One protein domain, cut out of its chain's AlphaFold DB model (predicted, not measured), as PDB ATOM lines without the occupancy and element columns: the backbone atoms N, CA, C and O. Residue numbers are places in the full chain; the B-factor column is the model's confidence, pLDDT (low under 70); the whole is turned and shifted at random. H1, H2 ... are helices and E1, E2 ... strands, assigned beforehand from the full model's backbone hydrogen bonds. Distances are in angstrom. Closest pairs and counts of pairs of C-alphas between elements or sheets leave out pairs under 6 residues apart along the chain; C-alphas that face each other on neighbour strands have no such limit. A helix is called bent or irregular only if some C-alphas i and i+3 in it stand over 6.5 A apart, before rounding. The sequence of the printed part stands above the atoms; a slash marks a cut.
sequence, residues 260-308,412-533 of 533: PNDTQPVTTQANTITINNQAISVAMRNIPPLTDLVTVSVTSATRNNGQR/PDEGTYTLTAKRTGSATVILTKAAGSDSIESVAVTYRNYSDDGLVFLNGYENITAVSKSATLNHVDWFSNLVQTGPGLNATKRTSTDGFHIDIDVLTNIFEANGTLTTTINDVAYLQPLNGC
ATOM      1  N   PRO A 260      26.874  67.095  -6.723       86.75
ATOM      2  CA  PRO A 260      25.597  67.513  -6.139       86.75
ATOM      3  C   PRO A 260      24.387  66.826  -6.781       86.75
ATOM      4  O   PRO A 260      23.325  66.768  -6.171       86.75
ATOM      5  N   ASN A 261      24.550  66.283  -7.989       87.31
ATOM      6  CA  ASN A 261      23.508  65.563  -8.719       87.31
ATOM      7  C   ASN A 261      23.588  64.044  -8.502       87.31
ATOM      8  O   ASN A 261      22.929  63.286  -9.214       87.31
ATOM      9  N   ASP A 262      24.438  63.585  -7.579       86.62
ATOM     10  CA  ASP A 262      24.605  62.161  -7.328       86.62
ATOM     11  C   ASP A 262      23.371  61.558  -6.654       86.62
ATOM     12  O   ASP A 262      22.735  62.164  -5.783       86.62
ATOM     13  N   THR A 263      23.044  60.334  -7.049       85.69
ATOM     14  CA  THR A 263      21.875  59.638  -6.510       85.69
ATOM     15  C   THR A 263      22.238  59.055  -5.152       85.69
ATOM     16  O   THR A 263      23.166  58.251  -5.047       85.69
ATOM     17  N   GLN A 264      21.508  59.444  -4.105       85.88
ATOM     18  CA  GLN A 264      21.800  58.979  -2.749       85.88
ATOM     19  C   GLN A 264      21.721  57.447  -2.650       85.88
ATOM     20  O   GLN A 264      20.911  56.841  -3.358       85.88
ATOM     21  N   PRO A 265      22.517  56.806  -1.767       87.44
ATOM     22  CA  PRO A 265      22.456  55.357  -1.551       87.44
ATOM     23  C   PRO A 265      21.039  54.862  -1.242       87.44
ATOM     24  O   PRO A 265      20.643  53.775  -1.666       87.44
ATOM     25  N   VAL A 266      20.263  55.697  -0.546       89.88
ATOM     26  CA  VAL A 266      18.863  55.470  -0.204       89.88
ATOM     27  C   VAL A 266      18.054  56.708  -0.573       89.88
ATOM     28  O   VAL A 266      18.419  57.824  -0.209       89.88
ATOM     29  N   THR A 267      16.933  56.511  -1.261       91.56
ATOM     30  CA  THR A 267      15.971  57.573  -1.590       91.56
ATOM     31  C   THR A 267      14.563  57.157  -1.194       91.56
ATOM     32  O   THR A 267      14.198  55.989  -1.350       91.56
ATOM     33  N   THR A 268      13.751  58.111  -0.751       92.88
ATOM     34  CA  THR A 268      12.347  57.886  -0.396       92.88
ATOM     35  C   THR A 268      11.418  58.634  -1.347       92.88
ATOM     36  O   THR A 268      11.721  59.729  -1.821       92.88
ATOM     37  N   GLN A 269      10.278  58.022  -1.659       92.56
ATOM     38  CA  GLN A 269       9.200  58.659  -2.407       92.56
ATOM     39  C   GLN A 269       7.860  58.133  -1.895       92.56
ATOM     40  O   GLN A 269       7.580  56.936  -1.980       92.56
ATOM     41  N   ALA A 270       7.018  59.033  -1.380       93.00
ATOM     42  CA  ALA A 270       5.767  58.678  -0.711       93.00
ATOM     43  C   ALA A 270       5.996  57.610   0.379       93.00
ATOM     44  O   ALA A 270       6.702  57.870   1.340       93.00
ATOM     45  N   ASN A 271       5.429  56.412   0.232       95.00
ATOM     46  CA  ASN A 271       5.588  55.290   1.163       95.00
ATOM     47  C   ASN A 271       6.578  54.221   0.664       95.00
ATOM     48  O   ASN A 271       6.574  53.094   1.162       95.00
ATOM     49  N   THR A 272       7.396  54.538  -0.339       96.50
ATOM     50  CA  THR A 272       8.371  53.616  -0.932       96.50
ATOM     51  C   THR A 272       9.790  54.095  -0.652       96.50
ATOM     52  O   THR A 272      10.077  55.292  -0.689       96.50
ATOM     53  N   ILE A 273      10.684  53.147  -0.395       95.56
ATOM     54  CA  ILE A 273      12.123  53.375  -0.254       95.56
ATOM     55  C   ILE A 273      12.853  52.596  -1.347       95.56
ATOM     56  O   ILE A 273      12.487  51.467  -1.668       95.56
ATOM     57  N   THR A 274      13.863  53.216  -1.951       92.94
ATOM     58  CA  THR A 274      14.651  52.641  -3.046       92.94
ATOM     59  C   THR A 274      16.130  52.689  -2.703       92.94
ATOM     60  O   THR A 274      16.610  53.665  -2.127       92.94
ATOM     61  N   ILE A 275      16.843  51.630  -3.080       90.25
ATOM     62  CA  ILE A 275      18.283  51.494  -2.873       90.25
ATOM     63  C   ILE A 275      18.993  51.702  -4.201       90.25
ATOM     64  O   ILE A 275      18.757  50.978  -5.178       90.25
ATOM     65  N   ASN A 276      19.898  52.672  -4.219       87.44
ATOM     66  CA  ASN A 276      20.790  52.885  -5.337       87.44
ATOM     67  C   ASN A 276      21.929  51.854  -5.296       87.44
ATOM     68  O   ASN A 276      22.946  52.050  -4.641       87.44
ATOM     69  N   ASN A 277      21.784  50.770  -6.059       78.25
ATOM     70  CA  ASN A 277      22.806  49.720  -6.168       78.25
ATOM     71  C   ASN A 277      24.078  50.161  -6.924       78.25
ATOM     72  O   ASN A 277      24.990  49.356  -7.082       78.25
ATOM     73  N   GLN A 278      24.119  51.387  -7.461       76.81
ATOM     74  CA  GLN A 278      25.332  51.977  -8.037       76.81
ATOM     75  C   GLN A 278      26.139  52.772  -7.003       76.81
ATOM     76  O   GLN A 278      27.292  53.104  -7.264       76.81
ATOM     77  N   ALA A 279      25.562  53.075  -5.834       72.69
ATOM     78  CA  ALA A 279      26.311  53.667  -4.739       72.69
ATOM     79  C   ALA A 279      27.246  52.621  -4.114       72.69
ATOM     80  O   ALA A 279      26.879  51.457  -3.941       72.69
ATOM     81  N   ILE A 280      28.455  53.044  -3.744       57.69
ATOM     82  CA  ILE A 280      29.370  52.211  -2.962       57.69
ATOM     83  C   ILE A 280      28.791  52.104  -1.546       57.69
ATOM     84  O   ILE A 280      28.830  53.076  -0.796       57.69
ATOM     85  N   SER A 281      28.265  50.934  -1.188       56.44
ATOM     86  CA  SER A 281      27.815  50.620   0.174       56.44
ATOM     87  C   SER A 281      28.562  49.411   0.712       56.44
ATOM     88  O   SER A 281      28.857  48.470  -0.030       56.44
ATOM     89  N   VAL A 282      28.861  49.417   2.009       54.88
ATOM     90  CA  VAL A 282      29.558  48.311   2.671       54.88
ATOM     91  C   VAL A 282      28.517  47.332   3.202       54.88
ATOM     92  O   VAL A 282      28.260  47.266   4.397       54.88
ATOM     93  N   ALA A 283      27.934  46.535   2.311       56.31
ATOM     94  CA  ALA A 283      26.965  45.512   2.691       56.31
ATOM     95  C   ALA A 283      27.502  44.094   2.501       56.31
ATOM     96  O   ALA A 283      28.334  43.813   1.634       56.31
ATOM     97  N   MET A 284      26.965  43.165   3.292       65.00
ATOM     98  CA  MET A 284      27.040  41.750   2.940       65.00
ATOM     99  C   MET A 284      26.182  41.499   1.698       65.00
ATOM    100  O   MET A 284      25.129  42.117   1.524       65.00
ATOM    101  N   ARG A 285      26.621  40.575   0.833       70.19
ATOM    102  CA  ARG A 285      25.852  40.196  -0.360       70.19
ATOM    103  C   ARG A 285      24.418  39.831   0.045       70.19
ATOM    104  O   ARG A 285      24.199  39.173   1.062       70.19
ATOM    105  N   ASN A 286      23.454  40.278  -0.759       78.44
ATOM    106  CA  ASN A 286      22.023  40.012  -0.585       78.44
ATOM    107  C   ASN A 286      21.371  40.616   0.677       78.44
ATOM    108  O   ASN A 286      20.207  40.315   0.937       78.44
ATOM    109  N   ILE A 287      22.066  41.469   1.441       85.38
ATOM    110  CA  ILE A 287      21.456  42.267   2.512       85.38
ATOM    111  C   ILE A 287      21.400  43.733   2.064       85.38
ATOM    112  O   ILE A 287      22.445  44.325   1.798       85.38
ATOM    113  N   PRO A 288      20.201  44.329   1.977       89.00
ATOM    114  CA  PRO A 288      20.039  45.760   1.746       89.00
ATOM    115  C   PRO A 288      20.827  46.627   2.753       89.00
ATOM    116  O   PRO A 288      20.641  46.437   3.956       89.00
ATOM    117  N   PRO A 289      21.643  47.611   2.317       88.31
ATOM    118  CA  PRO A 289      22.421  48.502   3.196       88.31
ATOM    119  C   PRO A 289      21.567  49.566   3.915       88.31
ATOM    120  O   PRO A 289      21.923  50.736   3.994       88.31
ATOM    121  N   LEU A 290      20.386  49.204   4.413       91.12
ATOM    122  CA  LEU A 290      19.485  50.163   5.063       91.12
ATOM    123  C   LEU A 290      20.050  50.657   6.397       91.12
ATOM    124  O   LEU A 290      19.910  51.828   6.742       91.12
ATOM    125  N   THR A 291      20.709  49.768   7.136       89.88
ATOM    126  CA  THR A 291      21.287  50.071   8.448       89.88
ATOM    127  C   THR A 291      22.582  50.883   8.338       89.88
ATOM    128  O   THR A 291      22.981  51.527   9.310       89.88
ATOM    129  N   ASP A 292      23.202  50.955   7.151       87.12
ATOM    130  CA  ASP A 292      24.384  51.788   6.873       87.12
ATOM    131  C   ASP A 292      24.094  53.281   7.122       87.12
ATOM    132  O   ASP A 292      25.001  54.021   7.501       87.12
ATOM    133  N   LEU A 293      22.830  53.720   7.017       88.19
ATOM    134  CA  LEU A 293      22.411  55.099   7.319       88.19
ATOM    135  C   LEU A 293      22.818  55.570   8.726       88.19
ATOM    136  O   LEU A 293      22.990  56.769   8.927       88.19
ATOM    137  N   VAL A 294      22.972  54.645   9.682       89.62
ATOM    138  CA  VAL A 294      23.305  54.952  11.086       89.62
ATOM    139  C   VAL A 294      24.520  54.183  11.618       89.62
ATOM    140  O   VAL A 294      25.049  54.519  12.672       89.62
ATOM    141  N   THR A 295      25.011  53.163  10.903       86.81
ATOM    142  CA  THR A 295      26.079  52.269  11.404       86.81
ATOM    143  C   THR A 295      27.457  52.486  10.780       86.81
ATOM    144  O   THR A 295      28.429  51.904  11.271       86.81
ATOM    145  N   VAL A 296      27.586  53.306   9.726       82.31
ATOM    146  CA  VAL A 296      28.852  53.477   8.981       82.31
ATOM    147  C   VAL A 296      30.007  53.901   9.887       82.31
ATOM    148  O   VAL A 296      31.067  53.271   9.855       82.31
ATOM    149  N   SER A 297      29.798  54.909  10.739       76.94
ATOM    150  CA  SER A 297      30.836  55.426  11.641       76.94
ATOM    151  C   SER A 297      31.366  54.340  12.578       76.94
ATOM    152  O   SER A 297      32.572  54.097  12.620       76.94
ATOM    153  N   VAL A 298      30.474  53.617  13.261       79.75
ATOM    154  CA  VAL A 298      30.849  52.536  14.187       79.75
ATOM    155  C   VAL A 298      31.519  51.381  13.449       79.75
ATOM    156  O   VAL A 298      32.605  50.958  13.836       79.75
ATOM    157  N   THR A 299      30.940  50.930  12.335       78.50
ATOM    158  CA  THR A 299      31.479  49.813  11.546       78.50
ATOM    159  C   THR A 299      32.885  50.109  11.018       78.50
ATOM    160  O   THR A 299      33.739  49.218  10.992       78.50
ATOM    161  N   SER A 300      33.144  51.355  10.608       75.88
ATOM    162  CA  SER A 300      34.466  51.789  10.147       75.88
ATOM    163  C   SER A 300      35.518  51.709  11.260       75.88
ATOM    164  O   SER A 300      36.621  51.207  11.028       75.88
ATOM    165  N   ALA A 301      35.147  52.100  12.480       76.31
ATOM    166  CA  ALA A 301      36.031  52.112  13.636       76.31
ATOM    167  C   ALA A 301      36.300  50.701  14.179       76.31
ATOM    168  O   ALA A 301      37.442  50.371  14.487       76.31
ATOM    169  N   THR A 302      35.302  49.808  14.190       72.38
ATOM    170  CA  THR A 302      35.465  48.416  14.659       72.38
ATOM    171  C   THR A 302      36.489  47.621  13.836       72.38
ATOM    172  O   THR A 302      37.119  46.688  14.329       72.38
ATOM    173  N   ARG A 303      36.689  47.971  12.558       62.78
ATOM    174  CA  ARG A 303      37.686  47.311  11.691       62.78
ATOM    175  C   ARG A 303      39.113  47.809  11.932       62.78
ATOM    176  O   ARG A 303      40.073  47.195  11.454       62.78
ATOM    177  N   ASN A 304      39.275  48.915  12.651       60.47
ATOM    178  CA  ASN A 304      40.536  49.622  12.783       60.47
ATOM    179  C   ASN A 304      41.366  49.098  13.967       60.47
ATOM    180  O   ASN A 304      41.405  49.689  15.037       60.47
ATOM    181  N   ASN A 305      42.101  48.007  13.746       58.44
ATOM    182  CA  ASN A 305      42.967  47.370  14.750       58.44
ATOM    183  C   ASN A 305      44.328  48.087  14.912       58.44
ATOM    184  O   ASN A 305      45.402  47.488  14.788       58.44
ATOM    185  N   GLY A 306      44.311  49.407  15.113       61.41
ATOM    186  CA  GLY A 306      45.531  50.217  15.173       61.41
ATOM    187  C   GLY A 306      46.348  50.117  13.876       61.41
ATOM    188  O   GLY A 306      45.815  50.357  12.797       61.41
ATOM    189  N   GLN A 307      47.639  49.761  13.949       57.28
ATOM    190  CA  GLN A 307      48.457  49.542  12.734       57.28
ATOM    191  C   GLN A 307      48.350  48.131  12.166       57.28
ATOM    192  O   GLN A 307      48.948  47.836  11.132       57.28
ATOM    193  N   ARG A 308      47.614  47.239  12.830       55.59
ATOM    194  CA  ARG A 308      47.376  45.913  12.286       55.59
ATOM    195  C   ARG A 308      46.206  45.992  11.325       55.59
ATOM    196  O   ARG A 308      45.169  46.613  11.576       55.59
ATOM    197  N   PRO A 412      17.226  61.004   3.608       91.19
ATOM    198  CA  PRO A 412      15.833  60.604   3.457       91.19
ATOM    199  C   PRO A 412      14.974  61.184   4.592       91.19
ATOM    200  O   PRO A 412      15.444  61.360   5.717       91.19
ATOM    201  N   ASP A 413      13.705  61.456   4.299       92.88
ATOM    202  CA  ASP A 413      12.749  61.894   5.317       92.88
ATOM    203  C   ASP A 413      12.406  60.769   6.301       92.88
ATOM    204  O   ASP A 413      12.389  59.584   5.948       92.88
ATOM    205  N   GLU A 414      12.085  61.146   7.539       95.44
ATOM    206  CA  GLU A 414      11.541  60.207   8.521       95.44
ATOM    207  C   GLU A 414      10.191  59.641   8.055       95.44
ATOM    208  O   GLU A 414       9.437  60.292   7.330       95.44
ATOM    209  N   GLY A 415       9.876  58.409   8.449       96.81
ATOM    210  CA  GLY A 415       8.616  57.778   8.071       96.81
ATOM    211  C   GLY A 415       8.671  56.261   7.996       96.81
ATOM    212  O   GLY A 415       9.677  55.627   8.307       96.81
ATOM    213  N   THR A 416       7.549  55.676   7.578       98.31
ATOM    214  CA  THR A 416       7.413  54.236   7.333       98.31
ATOM    215  C   THR A 416       7.297  53.972   5.839       98.31
ATOM    216  O   THR A 416       6.392  54.475   5.171       98.31
ATOM    217  N   TYR A 417       8.188  53.133   5.333       98.44
ATOM    218  CA  TYR A 417       8.359  52.844   3.922       98.44
ATOM    219  C   TYR A 417       8.307  51.344   3.644       98.44
ATOM    220  O   TYR A 417       8.577  50.509   4.508       98.44
ATOM    221  N   THR A 418       7.988  50.997   2.403       98.31
ATOM    222  CA  THR A 418       8.102  49.637   1.878       98.31
ATOM    223  C   THR A 418       9.255  49.573   0.883       98.31
ATOM    224  O   THR A 418       9.285  50.334  -0.082       98.31
ATOM    225  N   LEU A 419      10.194  48.657   1.113       97.50
ATOM    226  CA  LEU A 419      11.195  48.237   0.141       97.50
ATOM    227  C   LEU A 419      10.675  46.985  -0.571       97.50
ATOM    228  O   LEU A 419      10.557  45.918   0.036       97.50
ATOM    229  N   THR A 420      10.362  47.099  -1.856       96.69
ATOM    230  CA  THR A 420       9.938  45.958  -2.676       96.69
ATOM    231  C   THR A 420      11.155  45.273  -3.282       96.69
ATOM    232  O   THR A 420      11.979  45.928  -3.917       96.69
ATOM    233  N   ALA A 421      11.264  43.956  -3.106       94.75
ATOM    234  CA  ALA A 421      12.358  43.198  -3.697       94.75
ATOM    235  C   ALA A 421      12.163  43.025  -5.212       94.75
ATOM    236  O   ALA A 421      11.034  42.960  -5.704       94.75
ATOM    237  N   LYS A 422      13.258  42.862  -5.959       93.62
ATOM    238  CA  LYS A 422      13.223  42.685  -7.423       93.62
ATOM    239  C   LYS A 422      12.550  41.385  -7.869       93.62
ATOM    240  O   LYS A 422      12.121  41.299  -9.019       93.62
ATOM    241  N   ARG A 423      12.490  40.355  -7.012       96.19
ATOM    242  CA  ARG A 423      11.903  39.048  -7.362       96.19
ATOM    243  C   ARG A 423      10.718  38.674  -6.489       96.19
ATOM    244  O   ARG A 423       9.673  38.340  -7.037       96.19
ATOM    245  N   THR A 424      10.862  38.686  -5.164       96.88
ATOM    246  CA  THR A 424       9.754  38.345  -4.257       96.88
ATOM    247  C   THR A 424       9.954  38.897  -2.851       96.88
ATOM    248  O   THR A 424      11.079  39.121  -2.413       96.88
ATOM    249  N   GLY A 425       8.843  39.101  -2.146       97.56
ATOM    250  CA  GLY A 425       8.825  39.634  -0.791       97.56
ATOM    251  C   GLY A 425       9.083  41.135  -0.710       97.56
ATOM    252  O   GLY A 425       9.092  41.865  -1.703       97.56
ATOM    253  N   SER A 426       9.224  41.611   0.521       97.81
ATOM    254  CA  SER A 426       9.407  43.031   0.823       97.81
ATOM    255  C   SER A 426      10.046  43.224   2.194       97.81
ATOM    256  O   SER A 426      10.141  42.283   2.988       97.81
ATOM    257  N   ALA A 427      10.456  44.453   2.475       98.00
ATOM    258  CA  ALA A 427      10.775  44.908   3.813       98.00
ATOM    259  C   ALA A 427       9.956  46.144   4.182       98.00
ATOM    260  O   ALA A 427       9.777  47.046   3.367       98.00
ATOM    261  N   THR A 428       9.481  46.194   5.422       98.56
ATOM    262  CA  THR A 428       8.994  47.436   6.032       98.56
ATOM    263  C   THR A 428      10.176  48.129   6.687       98.56
ATOM    264  O   THR A 428      10.879  47.497   7.472       98.56
ATOM    265  N   VAL A 429      10.391  49.400   6.360       98.31
ATOM    266  CA  VAL A 429      11.501  50.223   6.845       98.31
ATOM    267  C   VAL A 429      10.933  51.420   7.590       98.31
ATOM    268  O   VAL A 429      10.069  52.109   7.061       98.31
ATOM    269  N   ILE A 430      11.412  51.678   8.797       98.31
ATOM    270  CA  ILE A 430      11.063  52.850   9.595       98.31
ATOM    271  C   ILE A 430      12.342  53.655   9.782       98.31
ATOM    272  O   ILE A 430      13.338  53.119  10.266       98.31
ATOM    273  N   LEU A 431      12.306  54.916   9.360       97.62
ATOM    274  CA  LEU A 431      13.387  55.877   9.535       97.62
ATOM    275  C   LEU A 431      12.942  56.937  10.541       97.62
ATOM    276  O   LEU A 431      11.863  57.506  10.370       97.62
ATOM    277  N   THR A 432      13.781  57.229  11.530       96.94
ATOM    278  CA  THR A 432      13.537  58.280  12.530       96.94
ATOM    279  C   THR A 432      14.689  59.275  12.504       96.94
ATOM    280  O   THR A 432      15.854  58.870  12.538       96.94
ATOM    281  N   LYS A 433      14.376  60.573  12.433       93.62
ATOM    282  CA  LYS A 433      15.366  61.656  12.517       93.62
ATOM    283  C   LYS A 433      15.670  62.012  13.973       93.62
ATOM    284  O   LYS A 433      14.802  61.903  14.836       93.62
ATOM    285  N   ALA A 434      16.887  62.487  14.222       88.88
ATOM    286  CA  ALA A 434      17.242  63.067  15.510       88.88
ATOM    287  C   ALA A 434      16.466  64.363  15.773       88.88
ATOM    288  O   ALA A 434      16.255  65.183  14.877       88.88
ATOM    289  N   ALA A 435      16.079  64.583  17.030       86.56
ATOM    290  CA  ALA A 435      15.344  65.782  17.424       86.56
ATOM    291  C   ALA A 435      16.127  67.064  17.075       86.56
ATOM    292  O   ALA A 435      17.233  67.287  17.564       86.56
ATOM    293  N   GLY A 436      15.536  67.926  16.242       83.56
ATOM    294  CA  GLY A 436      16.157  69.185  15.812       83.56
ATOM    295  C   GLY A 436      17.289  69.031  14.787       83.56
ATOM    296  O   GLY A 436      18.037  69.986  14.584       83.56
ATOM    297  N   SER A 437      17.422  67.864  14.149       84.00
ATOM    298  CA  SER A 437      18.433  67.567  13.129       84.00
ATOM    299  C   SER A 437      17.810  66.890  11.904       84.00
ATOM    300  O   SER A 437      16.794  66.208  11.999       84.00
ATOM    301  N   ASP A 438      18.455  67.034  10.744       84.06
ATOM    302  CA  ASP A 438      18.097  66.307   9.519       84.06
ATOM    303  C   ASP A 438      18.756  64.920   9.411       84.06
ATOM    304  O   ASP A 438      18.503  64.180   8.457       84.06
ATOM    305  N   SER A 439      19.599  64.545  10.377       86.44
ATOM    306  CA  SER A 439      20.240  63.230  10.430       86.44
ATOM    307  C   SER A 439      19.263  62.139  10.870       86.44
ATOM    308  O   SER A 439      18.553  62.307  11.861       86.44
ATOM    309  N   ILE A 440      19.291  60.988  10.197       91.69
ATOM    310  CA  ILE A 440      18.637  59.768  10.688       91.69
ATOM    311  C   ILE A 440      19.371  59.294  11.949       91.69
ATOM    312  O   ILE A 440      20.589  59.141  11.917       91.69
ATOM    313  N   GLU A 441      18.641  59.067  13.041       93.31
ATOM    314  CA  GLU A 441      19.178  58.467  14.272       93.31
ATOM    315  C   GLU A 441      18.827  56.988  14.392       93.31
ATOM    316  O   GLU A 441      19.588  56.225  14.982       93.31
ATOM    317  N   SER A 442      17.688  56.567  13.831       96.88
ATOM    318  CA  SER A 442      17.184  55.205  13.993       96.88
ATOM    319  C   SER A 442      16.676  54.619  12.683       96.88
ATOM    320  O   SER A 442      16.013  55.293  11.888       96.88
ATOM    321  N   VAL A 443      16.994  53.342  12.476       97.50
ATOM    322  CA  VAL A 443      16.540  52.526  11.351       97.50
ATOM    323  C   VAL A 443      16.012  51.204  11.888       97.50
ATOM    324  O   VAL A 443      16.769  50.405  12.442       97.50
ATOM    325  N   ALA A 444      14.731  50.931  11.650       98.19
ATOM    326  CA  ALA A 444      14.135  49.625  11.903       98.19
ATOM    327  C   ALA A 444      13.653  48.991  10.598       98.19
ATOM    328  O   ALA A 444      12.951  49.615   9.807       98.19
ATOM    329  N   VAL A 445      14.010  47.732  10.369       97.75
ATOM    330  CA  VAL A 445      13.668  46.983   9.162       97.75
ATOM    331  C   VAL A 445      13.068  45.642   9.539       97.75
ATOM    332  O   VAL A 445      13.614  44.925  10.368       97.75
ATOM    333  N   THR A 446      11.960  45.266   8.904       98.50
ATOM    334  CA  THR A 446      11.377  43.922   8.996       98.50
ATOM    335  C   THR A 446      11.263  43.314   7.607       98.50
ATOM    336  O   THR A 446      10.466  43.778   6.794       98.50
ATOM    337  N   TYR A 447      12.027  42.257   7.352       98.00
ATOM    338  CA  TYR A 447      12.049  41.521   6.093       98.00
ATOM    339  C   TYR A 447      11.027  40.384   6.095       98.00
ATOM    340  O   TYR A 447      10.930  39.604   7.048       98.00
ATOM    341  N   ARG A 448      10.286  40.261   4.992       98.00
ATOM    342  CA  ARG A 448       9.311  39.194   4.749       98.00
ATOM    343  C   ARG A 448       9.571  38.576   3.386       98.00
ATOM    344  O   ARG A 448       9.174  39.135   2.362       98.00
ATOM    345  N   ASN A 449      10.227  37.420   3.398       97.50
ATOM    346  CA  ASN A 449      10.610  36.657   2.215       97.50
ATOM    347  C   ASN A 449      11.337  37.504   1.154       97.50
ATOM    348  O   ASN A 449      11.123  37.307  -0.039       97.50
ATOM    349  N   TYR A 450      12.132  38.487   1.588       97.38
ATOM    350  CA  TYR A 450      12.773  39.452   0.699       97.38
ATOM    351  C   TYR A 450      13.844  38.758  -0.147       97.38
ATOM    352  O   TYR A 450      14.742  38.123   0.407       97.38
ATOM    353  N   SER A 451      13.770  38.887  -1.473       95.44
ATOM    354  CA  SER A 451      14.771  38.348  -2.393       95.44
ATOM    355  C   SER A 451      14.850  39.151  -3.693       95.44
ATOM    356  O   SER A 451      13.859  39.302  -4.417       95.44
ATOM    357  N   ASP A 452      16.054  39.628  -4.010       91.94
ATOM    358  CA  ASP A 452      16.348  40.348  -5.255       91.94
ATOM    359  C   ASP A 452      16.777  39.433  -6.409       91.94
ATOM    360  O   ASP A 452      16.693  39.829  -7.571       91.94
ATOM    361  N   ASP A 453      17.220  38.209  -6.119       89.75
ATOM    362  CA  ASP A 453      17.705  37.239  -7.110       89.75
ATOM    363  C   ASP A 453      16.811  35.991  -7.229       89.75
ATOM    364  O   ASP A 453      16.883  35.267  -8.226       89.75
ATOM    365  N   GLY A 454      15.904  35.777  -6.272       92.62
ATOM    366  CA  GLY A 454      15.049  34.593  -6.177       92.62
ATOM    367  C   GLY A 454      15.785  33.336  -5.704       92.62
ATOM    368  O   GLY A 454      15.219  32.248  -5.793       92.62
ATOM    369  N   LEU A 455      17.033  33.466  -5.248       92.31
ATOM    370  CA  LEU A 455      17.881  32.372  -4.770       92.31
ATOM    371  C   LEU A 455      18.163  32.511  -3.277       92.31
ATOM    372  O   LEU A 455      18.119  31.516  -2.555       92.31
ATOM    373  N   VAL A 456      18.441  33.733  -2.829       92.31
ATOM    374  CA  VAL A 456      18.722  34.051  -1.432       92.31
ATOM    375  C   VAL A 456      17.554  34.837  -0.851       92.31
ATOM    376  O   VAL A 456      17.122  35.840  -1.421       92.31
ATOM    377  N   PHE A 457      17.046  34.380   0.288       96.25
ATOM    378  CA  PHE A 457      15.861  34.912   0.947       96.25
ATOM    379  C   PHE A 457      16.218  35.435   2.330       96.25
ATOM    380  O   PHE A 457      16.854  34.732   3.113       96.25
ATOM    381  N   LEU A 458      15.769  36.649   2.641       96.50
ATOM    382  CA  LEU A 458      15.975  37.301   3.928       96.50
ATOM    383  C   LEU A 458      14.647  37.427   4.686       96.50
ATOM    384  O   LEU A 458      13.630  37.872   4.142       96.50
ATOM    385  N   ASN A 459      14.663  37.029   5.956       97.81
ATOM    386  CA  ASN A 459      13.537  37.112   6.880       97.81
ATOM    387  C   ASN A 459      14.004  37.609   8.251       97.81
ATOM    388  O   ASN A 459      15.149  37.379   8.641       97.81
ATOM    389  N   GLY A 460      13.092  38.228   9.001       97.44
ATOM    390  CA  GLY A 460      13.357  38.692  10.363       97.44
ATOM    391  C   GLY A 460      13.453  40.208  10.453       97.44
ATOM    392  O   GLY A 460      12.837  40.904   9.647       97.44
ATOM    393  N   TYR A 461      14.184  40.728  11.437       97.62
ATOM    394  CA  TYR A 461      14.272  42.172  11.656       97.62
ATOM    395  C   TYR A 461      15.648  42.643  12.127       97.62
ATOM    396  O   TYR A 461      16.417  41.879  12.712       97.62
ATOM    397  N   GLU A 462      15.895  43.933  11.915       95.75
ATOM    398  CA  GLU A 462      16.948  44.720  12.553       95.75
ATOM    399  C   GLU A 462      16.346  46.034  13.063       95.75
ATOM    400  O   GLU A 462      15.473  46.603  12.416       95.75
ATOM    401  N   ASN A 463      16.786  46.513  14.221       97.56
ATOM    402  CA  ASN A 463      16.442  47.824  14.760       97.56
ATOM    403  C   ASN A 463      17.697  48.432  15.383       97.56
ATOM    404  O   ASN A 463      18.266  47.841  16.301       97.56
ATOM    405  N   ILE A 464      18.151  49.556  14.838       96.94
ATOM    406  CA  ILE A 464      19.386  50.211  15.244       96.94
ATOM    407  C   ILE A 464      19.103  51.671  15.536       96.94
ATOM    408  O   ILE A 464      18.510  52.349  14.705       96.94
ATOM    409  N   THR A 465      19.591  52.155  16.673       97.00
ATOM    410  CA  THR A 465      19.629  53.583  17.004       97.00
ATOM    411  C   THR A 465      21.070  53.992  17.271       97.00
ATOM    412  O   THR A 465      21.778  53.296  17.993       97.00
ATOM    413  N   ALA A 466      21.519  55.094  16.672       92.88
ATOM    414  CA  ALA A 466      22.864  55.626  16.827       92.88
ATOM    415  C   ALA A 466      22.814  57.070  17.325       92.88
ATOM    416  O   ALA A 466      22.130  57.916  16.752       92.88
ATOM    417  N   VAL A 467      23.583  57.360  18.374       90.38
ATOM    418  CA  VAL A 467      23.678  58.688  18.984       90.38
ATOM    419  C   VAL A 467      25.140  59.100  19.071       90.38
ATOM    420  O   VAL A 467      25.972  58.393  19.642       90.38
ATOM    421  N   SER A 468      25.470  60.278  18.548       87.19
ATOM    422  CA  SER A 468      26.792  60.873  18.742       87.19
ATOM    423  C   SER A 468      26.883  61.491  20.142       87.19
ATOM    424  O   SER A 468      26.178  62.445  20.461       87.19
ATOM    425  N   LYS A 469      27.757  60.945  20.995       88.19
ATOM    426  CA  LYS A 469      28.063  61.475  22.338       88.19
ATOM    427  C   LYS A 469      29.069  62.632  22.281       88.19
ATOM    428  O   LYS A 469      29.107  63.471  23.178       88.19
ATOM    429  N   SER A 470      29.894  62.674  21.236       87.56
ATOM    430  CA  SER A 470      30.784  63.785  20.883       87.56
ATOM    431  C   SER A 470      31.008  63.794  19.365       87.56
ATOM    432  O   SER A 470      30.435  62.972  18.652       87.56
ATOM    433  N   ALA A 471      31.876  64.676  18.857       83.75
ATOM    434  CA  ALA A 471      32.233  64.695  17.435       83.75
ATOM    435  C   ALA A 471      32.836  63.363  16.932       83.75
ATOM    436  O   ALA A 471      32.794  63.095  15.732       83.75
ATOM    437  N   THR A 472      33.406  62.550  17.828       86.56
ATOM    438  CA  THR A 472      34.125  61.308  17.498       86.56
ATOM    439  C   THR A 472      33.563  60.073  18.198       86.56
ATOM    440  O   THR A 472      33.697  58.973  17.665       86.56
ATOM    441  N   LEU A 473      32.917  60.232  19.357       89.62
ATOM    442  CA  LEU A 473      32.348  59.138  20.142       89.62
ATOM    443  C   LEU A 473      30.894  58.878  19.750       89.62
ATOM    444  O   LEU A 473      30.049  59.768  19.851       89.62
ATOM    445  N   ASN A 474      30.601  57.636  19.376       89.88
ATOM    446  CA  ASN A 474      29.265  57.183  19.009       89.88
ATOM    447  C   ASN A 474      28.799  56.079  19.954       89.88
ATOM    448  O   ASN A 474      29.584  55.206  20.323       89.88
ATOM    449  N   HIS A 475      27.513  56.124  20.284       93.88
ATOM    450  CA  HIS A 475      26.787  55.060  20.951       93.88
ATOM    451  C   HIS A 475      25.804  54.422  19.974       93.88
ATOM    452  O   HIS A 475      25.131  55.148  19.242       93.88
ATOM    453  N   VAL A 476      25.711  53.094  19.957       94.94
ATOM    454  CA  VAL A 476      24.770  52.364  19.102       94.94
ATOM    455  C   VAL A 476      24.039  51.300  19.901       94.94
ATOM    456  O   VAL A 476      24.673  50.424  20.481       94.94
ATOM    457  N   ASP A 477      22.713  51.336  19.844       97.25
ATOM    458  CA  ASP A 477      21.821  50.281  20.310       97.25
ATOM    459  C   ASP A 477      21.379  49.437  19.113       97.25
ATOM    460  O   ASP A 477      20.715  49.945  18.210       97.25
ATOM    461  N   TRP A 478      21.735  48.153  19.090       96.50
ATOM    462  CA  TRP A 478      21.412  47.230  18.000       96.50
ATOM    463  C   TRP A 478      20.577  46.053  18.506       96.50
ATOM    464  O   TRP A 478      21.001  45.299  19.377       96.50
ATOM    465  N   PHE A 479      19.421  45.824  17.887       97.88
ATOM    466  CA  PHE A 479      18.625  44.603  18.012       97.88
ATOM    467  C   PHE A 479      18.526  43.898  16.658       97.88
ATOM    468  O   PHE A 479      18.175  44.519  15.656       97.88
ATOM    469  N   SER A 480      18.842  42.606  16.596       96.38
ATOM    470  CA  SER A 480      18.788  41.836  15.348       96.38
ATOM    471  C   SER A 480      18.268  40.428  15.585       96.38
ATOM    472  O   SER A 480      18.701  39.733  16.503       96.38
ATOM    473  N   ASN A 481      17.398  39.968  14.690       97.19
ATOM    474  CA  ASN A 481      17.083  38.557  14.510       97.19
ATOM    475  C   ASN A 481      16.806  38.304  13.030       97.19
ATOM    476  O   ASN A 481      15.652  38.234  12.605       97.19
ATOM    477  N   LEU A 482      17.879  38.210  12.249       95.44
ATOM    478  CA  LEU A 482      17.823  37.921  10.822       95.44
ATOM    479  C   LEU A 482      18.118  36.454  10.538       95.44
ATOM    480  O   LEU A 482      18.965  35.833  11.187       95.44
ATOM    481  N   VAL A 483      17.454  35.941   9.507       96.19
ATOM    482  CA  VAL A 483      17.696  34.633   8.905       96.19
ATOM    483  C   VAL A 483      17.810  34.815   7.397       96.19
ATOM    484  O   VAL A 483      16.908  35.368   6.764       96.19
ATOM    485  N   GLN A 484      18.908  34.328   6.828       94.44
ATOM    486  CA  GLN A 484      19.167  34.305   5.397       94.44
ATOM    487  C   GLN A 484      19.310  32.854   4.930       94.44
ATOM    488  O   GLN A 484      20.099  32.091   5.487       94.44
ATOM    489  N   THR A 485      18.553  32.465   3.908       95.25
ATOM    490  CA  THR A 485      18.562  31.100   3.363       95.25
ATOM    491  C   THR A 485      18.735  31.107   1.851       95.25
ATOM    492  O   THR A 485      18.268  32.013   1.168       95.25
ATOM    493  N   GLY A 486      19.402  30.090   1.310       92.75
ATOM    494  CA  GLY A 486      19.577  29.893  -0.127       92.75
ATOM    495  C   GLY A 486      20.336  28.598  -0.437       92.75
ATOM    496  O   GLY A 486      20.685  27.855   0.484       92.75
ATOM    497  N   PRO A 487      20.605  28.286  -1.717       90.69
ATOM    498  CA  PRO A 487      21.371  27.100  -2.097       90.69
ATOM    499  C   PRO A 487      22.741  27.049  -1.402       90.69
ATOM    500  O   PRO A 487      23.610  27.873  -1.673       90.69
ATOM    501  N   GLY A 488      22.930  26.087  -0.491       85.94
ATOM    502  CA  GLY A 488      24.173  25.941   0.281       85.94
ATOM    503  C   GLY A 488      24.453  27.077   1.276       85.94
ATOM    504  O   GLY A 488      25.582  27.191   1.748       85.94
ATOM    505  N   LEU A 489      23.454  27.912   1.580       87.25
ATOM    506  CA  LEU A 489      23.554  29.039   2.501       87.25
ATOM    507  C   LEU A 489      22.465  28.944   3.571       87.25
ATOM    508  O   LEU A 489      21.272  29.004   3.273       87.25
ATOM    509  N   ASN A 490      22.887  28.866   4.825       92.62
ATOM    510  CA  ASN A 490      22.042  29.064   5.991       92.62
ATOM    511  C   ASN A 490      22.772  29.987   6.961       92.62
ATOM    512  O   ASN A 490      23.775  29.593   7.560       92.62
ATOM    513  N   ALA A 491      22.296  31.223   7.081       93.81
ATOM    514  CA  ALA A 491      22.926  32.228   7.913       93.81
ATOM    515  C   ALA A 491      21.940  32.917   8.855       93.81
ATOM    516  O   ALA A 491      20.767  33.108   8.538       93.81
ATOM    517  N   THR A 492      22.425  33.319  10.028       94.94
ATOM    518  CA  THR A 492      21.663  34.130  10.981       94.94
ATOM    519  C   THR A 492      22.505  35.285  11.493       94.94
ATOM    520  O   THR A 492      23.726  35.177  11.548       94.94
ATOM    521  N   LYS A 493      21.858  36.382  11.883       94.31
ATOM    522  CA  LYS A 493      22.493  37.499  12.589       94.31
ATOM    523  C   LYS A 493      21.610  37.893  13.761       94.31
ATOM    524  O   LYS A 493      20.494  38.384  13.564       94.31
ATOM    525  N   ARG A 494      22.077  37.614  14.975       96.06
ATOM    526  CA  ARG A 494      21.278  37.707  16.197       96.06
ATOM    527  C   ARG A 494      21.996  38.483  17.279       96.06
ATOM    528  O   ARG A 494      23.190  38.278  17.480       96.06
ATOM    529  N   THR A 495      21.252  39.320  17.987       97.50
ATOM    530  CA  THR A 495      21.732  39.954  19.215       97.50
ATOM    531  C   THR A 495      21.295  39.172  20.452       97.50
ATOM    532  O   THR A 495      20.396  38.329  20.368       97.50
ATOM    533  N   SER A 496      21.901  39.444  21.610       96.50
ATOM    534  CA  SER A 496      21.332  39.017  22.897       96.50
ATOM    535  C   SER A 496      19.947  39.627  23.136       96.50
ATOM    536  O   SER A 496      19.558  40.588  22.472       96.50
ATOM    537  N   THR A 497      19.204  39.064  24.095       94.75
ATOM    538  CA  THR A 497      17.838  39.492  24.446       94.75
ATOM    539  C   THR A 497      17.744  40.983  24.753       94.75
ATOM    540  O   THR A 497      16.826  41.636  24.269       94.75
ATOM    541  N   ASP A 498      18.713  41.517  25.499       95.62
ATOM    542  CA  ASP A 498      18.740  42.934  25.873       95.62
ATOM    543  C   ASP A 498      19.258  43.840  24.743       95.62
ATOM    544  O   ASP A 498      19.200  45.055  24.867       95.62
ATOM    545  N   GLY A 499      19.681  43.260  23.614       96.31
ATOM    546  CA  GLY A 499      20.308  43.965  22.499       96.31
ATOM    547  C   GLY A 499      21.830  43.873  22.531       96.31
ATOM    548  O   GLY A 499      22.414  43.097  23.288       96.31
ATOM    549  N   PHE A 500      22.466  44.629  21.644       96.31
ATOM    550  CA  PHE A 500      23.905  44.816  21.548       96.31
ATOM    551  C   PHE A 500      24.197  46.312  21.557       96.31
ATOM    552  O   PHE A 500      23.826  47.024  20.626       96.31
ATOM    553  N   HIS A 501      24.835  46.774  22.624       96.25
ATOM    554  CA  HIS A 501      25.071  48.185  22.903       96.25
ATOM    555  C   HIS A 501      26.552  48.471  22.739       96.25
ATOM    556  O   HIS A 501      27.359  47.796  23.372       96.25
ATOM    557  N   ILE A 502      26.908  49.441  21.903       92.94
ATOM    558  CA  ILE A 502      28.290  49.716  21.508       92.94
ATOM    559  C   ILE A 502      28.627  51.160  21.852       92.94
ATOM    560  O   ILE A 502      27.866  52.062  21.518       92.94
ATOM    561  N   ASP A 503      29.791  51.385  22.445       92.19
ATOM    562  CA  ASP A 503      30.462  52.676  22.497       92.19
ATOM    563  C   ASP A 503      31.786  52.576  21.738       92.19
ATOM    564  O   ASP A 503      32.601  51.689  21.995       92.19
ATOM    565  N   ILE A 504      32.000  53.478  20.777       87.44
ATOM    566  CA  ILE A 504      33.265  53.542  20.041       87.44
ATOM    567  C   ILE A 504      33.590  54.967  19.600       87.44
ATOM    568  O   ILE A 504      32.758  55.690  19.044       87.44
ATOM    569  N   ASP A 505      34.830  55.374  19.849       88.06
ATOM    570  CA  ASP A 505      35.385  56.614  19.320       88.06
ATOM    571  C   ASP A 505      36.083  56.330  17.986       88.06
ATOM    572  O   ASP A 505      36.958  55.474  17.908       88.06
ATOM    573  N   VAL A 506      35.698  57.034  16.922       83.81
ATOM    574  CA  VAL A 506      36.183  56.755  15.556       83.81
ATOM    575  C   VAL A 506      37.654  57.115  15.330       83.81
ATOM    576  O   VAL A 506      38.233  56.732  14.316       83.81
ATOM    577  N   LEU A 507      38.280  57.859  16.248       84.12
ATOM    578  CA  LEU A 507      39.696  58.207  16.165       84.12
ATOM    579  C   LEU A 507      40.562  57.296  17.033       84.12
ATOM    580  O   LEU A 507      41.641  56.896  16.588       84.12
ATOM    581  N   THR A 508      40.121  56.958  18.249       82.56
ATOM    582  CA  THR A 508      40.874  56.043  19.128       82.56
ATOM    583  C   THR A 508      40.584  54.575  18.828       82.56
ATOM    584  O   THR A 508      41.485  53.751  18.967       82.56
ATOM    585  N   ASN A 509      39.396  54.275  18.300       76.94
ATOM    586  CA  ASN A 509      38.894  52.953  17.916       76.94
ATOM    587  C   ASN A 509      38.801  51.960  19.077       76.94
ATOM    588  O   ASN A 509      38.860  50.762  18.845       76.94
ATOM    589  N   ILE A 510      38.655  52.449  20.309       77.69
ATOM    590  CA  ILE A 510      38.451  51.579  21.469       77.69
ATOM    591  C   ILE A 510      37.018  51.064  21.420       77.69
ATOM    592  O   ILE A 510      36.076  51.843  21.579       77.69
ATOM    593  N   PHE A 511      36.871  49.766  21.170       80.50
ATOM    594  CA  PHE A 511      35.579  49.103  21.136       80.50
ATOM    595  C   PHE A 511      35.133  48.717  22.550       80.50
ATOM    596  O   PHE A 511      35.807  47.954  23.240       80.50
ATOM    597  N   GLU A 512      33.968  49.202  22.969       87.00
ATOM    598  CA  GLU A 512      33.302  48.773  24.196       87.00
ATOM    599  C   GLU A 512      31.885  48.327  23.866       87.00
ATOM    600  O   GLU A 512      31.147  49.042  23.188       87.00
ATOM    601  N   ALA A 513      31.484  47.154  24.351       90.19
ATOM    602  CA  ALA A 513      30.123  46.683  24.174       90.19
ATOM    603  C   ALA A 513      29.535  45.994  25.405       90.19
ATOM    604  O   ALA A 513      30.241  45.416  26.234       90.19
ATOM    605  N   ASN A 514      28.206  46.033  25.483       95.56
ATOM    606  CA  ASN A 514      27.385  45.221  26.373       95.56
ATOM    607  C   ASN A 514      26.368  44.426  25.536       95.56
ATOM    608  O   ASN A 514      25.808  44.946  24.572       95.56
ATOM    609  N   GLY A 515      26.132  43.165  25.894       94.62
ATOM    610  CA  GLY A 515      25.381  42.222  25.065       94.62
ATOM    611  C   GLY A 515      26.227  41.581  23.958       94.62
ATOM    612  O   GLY A 515      27.456  41.670  23.949       94.62
ATOM    613  N   THR A 516      25.576  40.877  23.031       92.81
ATOM    614  CA  THR A 516      26.243  40.135  21.954       92.81
ATOM    615  C   THR A 516      25.634  40.384  20.591       92.81
ATOM    616  O   THR A 516      24.438  40.631  20.486       92.81
ATOM    617  N   LEU A 517      26.459  40.270  19.547       91.00
ATOM    618  CA  LEU A 517      26.052  40.199  18.149       91.00
ATOM    619  C   LEU A 517      26.753  39.005  17.500       91.00
ATOM    620  O   LEU A 517      27.953  39.033  17.223       91.00
ATOM    621  N   THR A 518      25.981  37.964  17.223       89.69
ATOM    622  CA  THR A 518      26.471  36.723  16.625       89.69
ATOM    623  C   THR A 518      25.963  36.605  15.200       89.69
ATOM    624  O   THR A 518      24.753  36.609  14.962       89.69
ATOM    625  N   THR A 519      26.884  36.449  14.254       90.31
ATOM    626  CA  THR A 519      26.563  36.035  12.885       90.31
ATOM    627  C   THR A 519      26.936  34.569  12.717       90.31
ATOM    628  O   THR A 519      28.066  34.196  12.995       90.31
ATOM    629  N   THR A 520      26.024  33.722  12.256       89.88
ATOM    630  CA  THR A 520      26.318  32.319  11.925       89.88
ATOM    631  C   THR A 520      26.172  32.129  10.427       89.88
ATOM    632  O   THR A 520      25.178  32.589   9.882       89.88
ATOM    633  N   ILE A 521      27.117  31.462   9.764       87.81
ATOM    634  CA  ILE A 521      27.037  31.087   8.344       87.81
ATOM    635  C   ILE A 521      27.406  29.610   8.239       87.81
ATOM    636  O   ILE A 521      28.528  29.247   8.579       87.81
ATOM    637  N   ASN A 522      26.481  28.767   7.771       88.56
ATOM    638  CA  ASN A 522      26.683  27.323   7.601       88.56
ATOM    639  C   ASN A 522      27.339  26.680   8.839       88.56
ATOM    640  O   ASN A 522      28.407  26.080   8.751       88.56
ATOM    641  N   ASP A 523      26.709  26.892   9.999       86.88
ATOM    642  CA  ASP A 523      27.126  26.409  11.325       86.88
ATOM    643  C   ASP A 523      28.417  27.025  11.906       86.88
ATOM    644  O   ASP A 523      28.785  26.730  13.043       86.88
ATOM    645  N   VAL A 524      29.072  27.949  11.195       82.88
ATOM    646  CA  VAL A 524      30.234  28.695  11.705       82.88
ATOM    647  C   VAL A 524      29.782  30.007  12.337       82.88
ATOM    648  O   VAL A 524      29.167  30.837  11.669       82.88
ATOM    649  N   ALA A 525      30.095  30.208  13.618       82.88
ATOM    650  CA  ALA A 525      29.781  31.433  14.349       82.88
ATOM    651  C   ALA A 525      30.921  32.464  14.281       82.88
ATOM    652  O   ALA A 525      32.083  32.153  14.533       82.88
ATOM    653  N   TYR A 526      30.546  33.710  14.014       80.31
ATOM    654  CA  TYR A 526      31.371  34.909  14.028       80.31
ATOM    655  C   TYR A 526      30.827  35.838  15.112       80.31
ATOM    656  O   TYR A 526      29.637  36.167  15.120       80.31
ATOM    657  N   LEU A 527      31.695  36.224  16.040       81.44
ATOM    658  CA  LEU A 527      31.352  37.028  17.209       81.44
ATOM    659  C   LEU A 527      31.902  38.446  17.057       81.44
ATOM    660  O   LEU A 527      32.839  38.673  16.285       81.44
ATOM    661  N   GLN A 528      31.338  39.391  17.808       76.44
ATOM    662  CA  GLN A 528      31.902  40.733  17.910       76.44
ATOM    663  C   GLN A 528      33.319  40.730  18.538       76.44
ATOM    664  O   GLN A 528      33.701  39.742  19.176       76.44
ATOM    665  N   PRO A 529      34.092  41.828  18.416       74.00
ATOM    666  CA  PRO A 529      35.351  41.985  19.144       74.00
ATOM    667  C   PRO A 529      35.172  41.962  20.667       74.00
ATOM    668  O   PRO A 529      34.083  42.202  21.187       74.00
ATOM    669  N   LEU A 530      36.262  41.694  21.388       74.19
ATOM    670  CA  LEU A 530      36.297  41.859  22.841       74.19
ATOM    671  C   LEU A 530      36.406  43.346  23.199       74.19
ATOM    672  O   LEU A 530      36.974  44.127  22.437       74.19
ATOM    673  N   ASN A 531      35.918  43.720  24.378       75.38
ATOM    674  CA  ASN A 531      36.076  45.079  24.886       75.38
ATOM    675  C   ASN A 531      37.557  45.450  25.061       75.38
ATOM    676  O   ASN A 531      38.385  44.603  25.415       75.38
ATOM    677  N   GLY A 532      37.879  46.718  24.809       65.88
ATOM    678  CA  GLY A 532      39.236  47.260  24.859       65.88
ATOM    679  C   GLY A 532      40.124  46.881  23.667       65.88
ATOM    680  O   GLY A 532      41.323  47.172  23.706       65.88
ATOM    681  N   CYS A 533      39.564  46.215  22.648       56.78
ATOM    682  CA  CYS A 533      40.236  45.942  21.373       56.78
ATOM    683  C   CYS A 533      40.191  47.137  20.421       56.78
ATOM    684  O   CYS A 533      39.194  47.896  20.468       56.78
TER     685      CYS A 533
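What this domain is: This is residues 260 to 308 and 412 to 533 of the 533 residues of a protein of Pochonia chlamydosporia 123 (UniProt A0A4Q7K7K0). A broad, twisted wall of eight strands, E3 to E10, has the helix H1 lying across one face. The small hairpin E1 and E2 crosses the strands on that same side near the E3 edge, only partly face to face with the wall, and the other face is bare. The 171 printed residues, with one named helix and ten named strands, run E1, E2, H1, then E3 to E10 in order, which is also the wall's order; it is antiparallel throughout, and the class is mostly strand. The whole is compact, with a radius of gyration of the C-alphas of 16.2 A and spans of 43 by 43 by 31 A.

How they stand to each other: The large sheet is a meander, each strand the antiparallel neighbour of the one before: E3, residues 415 to 420, E4, 424 to 433, E5, 440 to 451, E6, 457 to 468, E7, 473 to 486, E8, 489 to 505, E9, 511 to 521, and E10, 524 to 527. E3 and E10 are its edge strands. Within hydrogen-bond range are, for instance, N 417 and O 429 of the hairpin E3 and E4, 2.8 A, N 463 and O 479 of the hairpin E6 and E7, 2.8 A, and N 519 and O 526 of the hairpin E9 and E10, 2.9 A. E8 bends by 90 degrees at residue 498 and E9 by 98 degrees at residue 514. H1, residues 292 to 302, is on one face, making two layers, at a height over the sheet of 8.1 A. It lies over E6 and E7 and runs across the strands, at 67 degrees to E6 on the local plane. The C-alphas of Val 294 and Ala 466 are the closest of H1 and E6, 5.8 A apart. H1 is irregular, with C-alphas 294 and 297 7.6 A apart, and 5 of 7 O i to N i+4 pairs are within hydrogen-bond range. E1, residues 266 to 269, and E2, 272 to 275, form an antiparallel hairpin, with N 267 and O 274 at 3.0 A. This sheet and the large one form a sandwich, two sheets face to face, their strands at 89 degrees. The closest C-alphas of E2 and E3 are those of Thr 272 and Thr 418, 4.9 A apart.

Where its parts are: E7 is 37.8 A long, E8 34.4 A, E6 33.3 A, E4 29.3 A, E5 25.4 A, E9 23.7 A, E3 16.0 A and H1 14.0 A. E3 begins at C-alpha 415 (8.616, 57.778, 8.071), and E10 ends at C-alpha 527 (31.352, 37.028, 17.209).

The domain as a whole: The C-alphas of Gly 436 and Gly 488, the two farthest apart, are 46.6 A apart. Residues 309 to 411 are not printed, and C-alphas 308 and 412 are 35.9 A apart across the cut. The link from E2 to H1 is long, 16 residues. Mean pLDDT of the printed part is 88.1; residues 280 to 284, 303 to 308 and 532 to 533 are under 70.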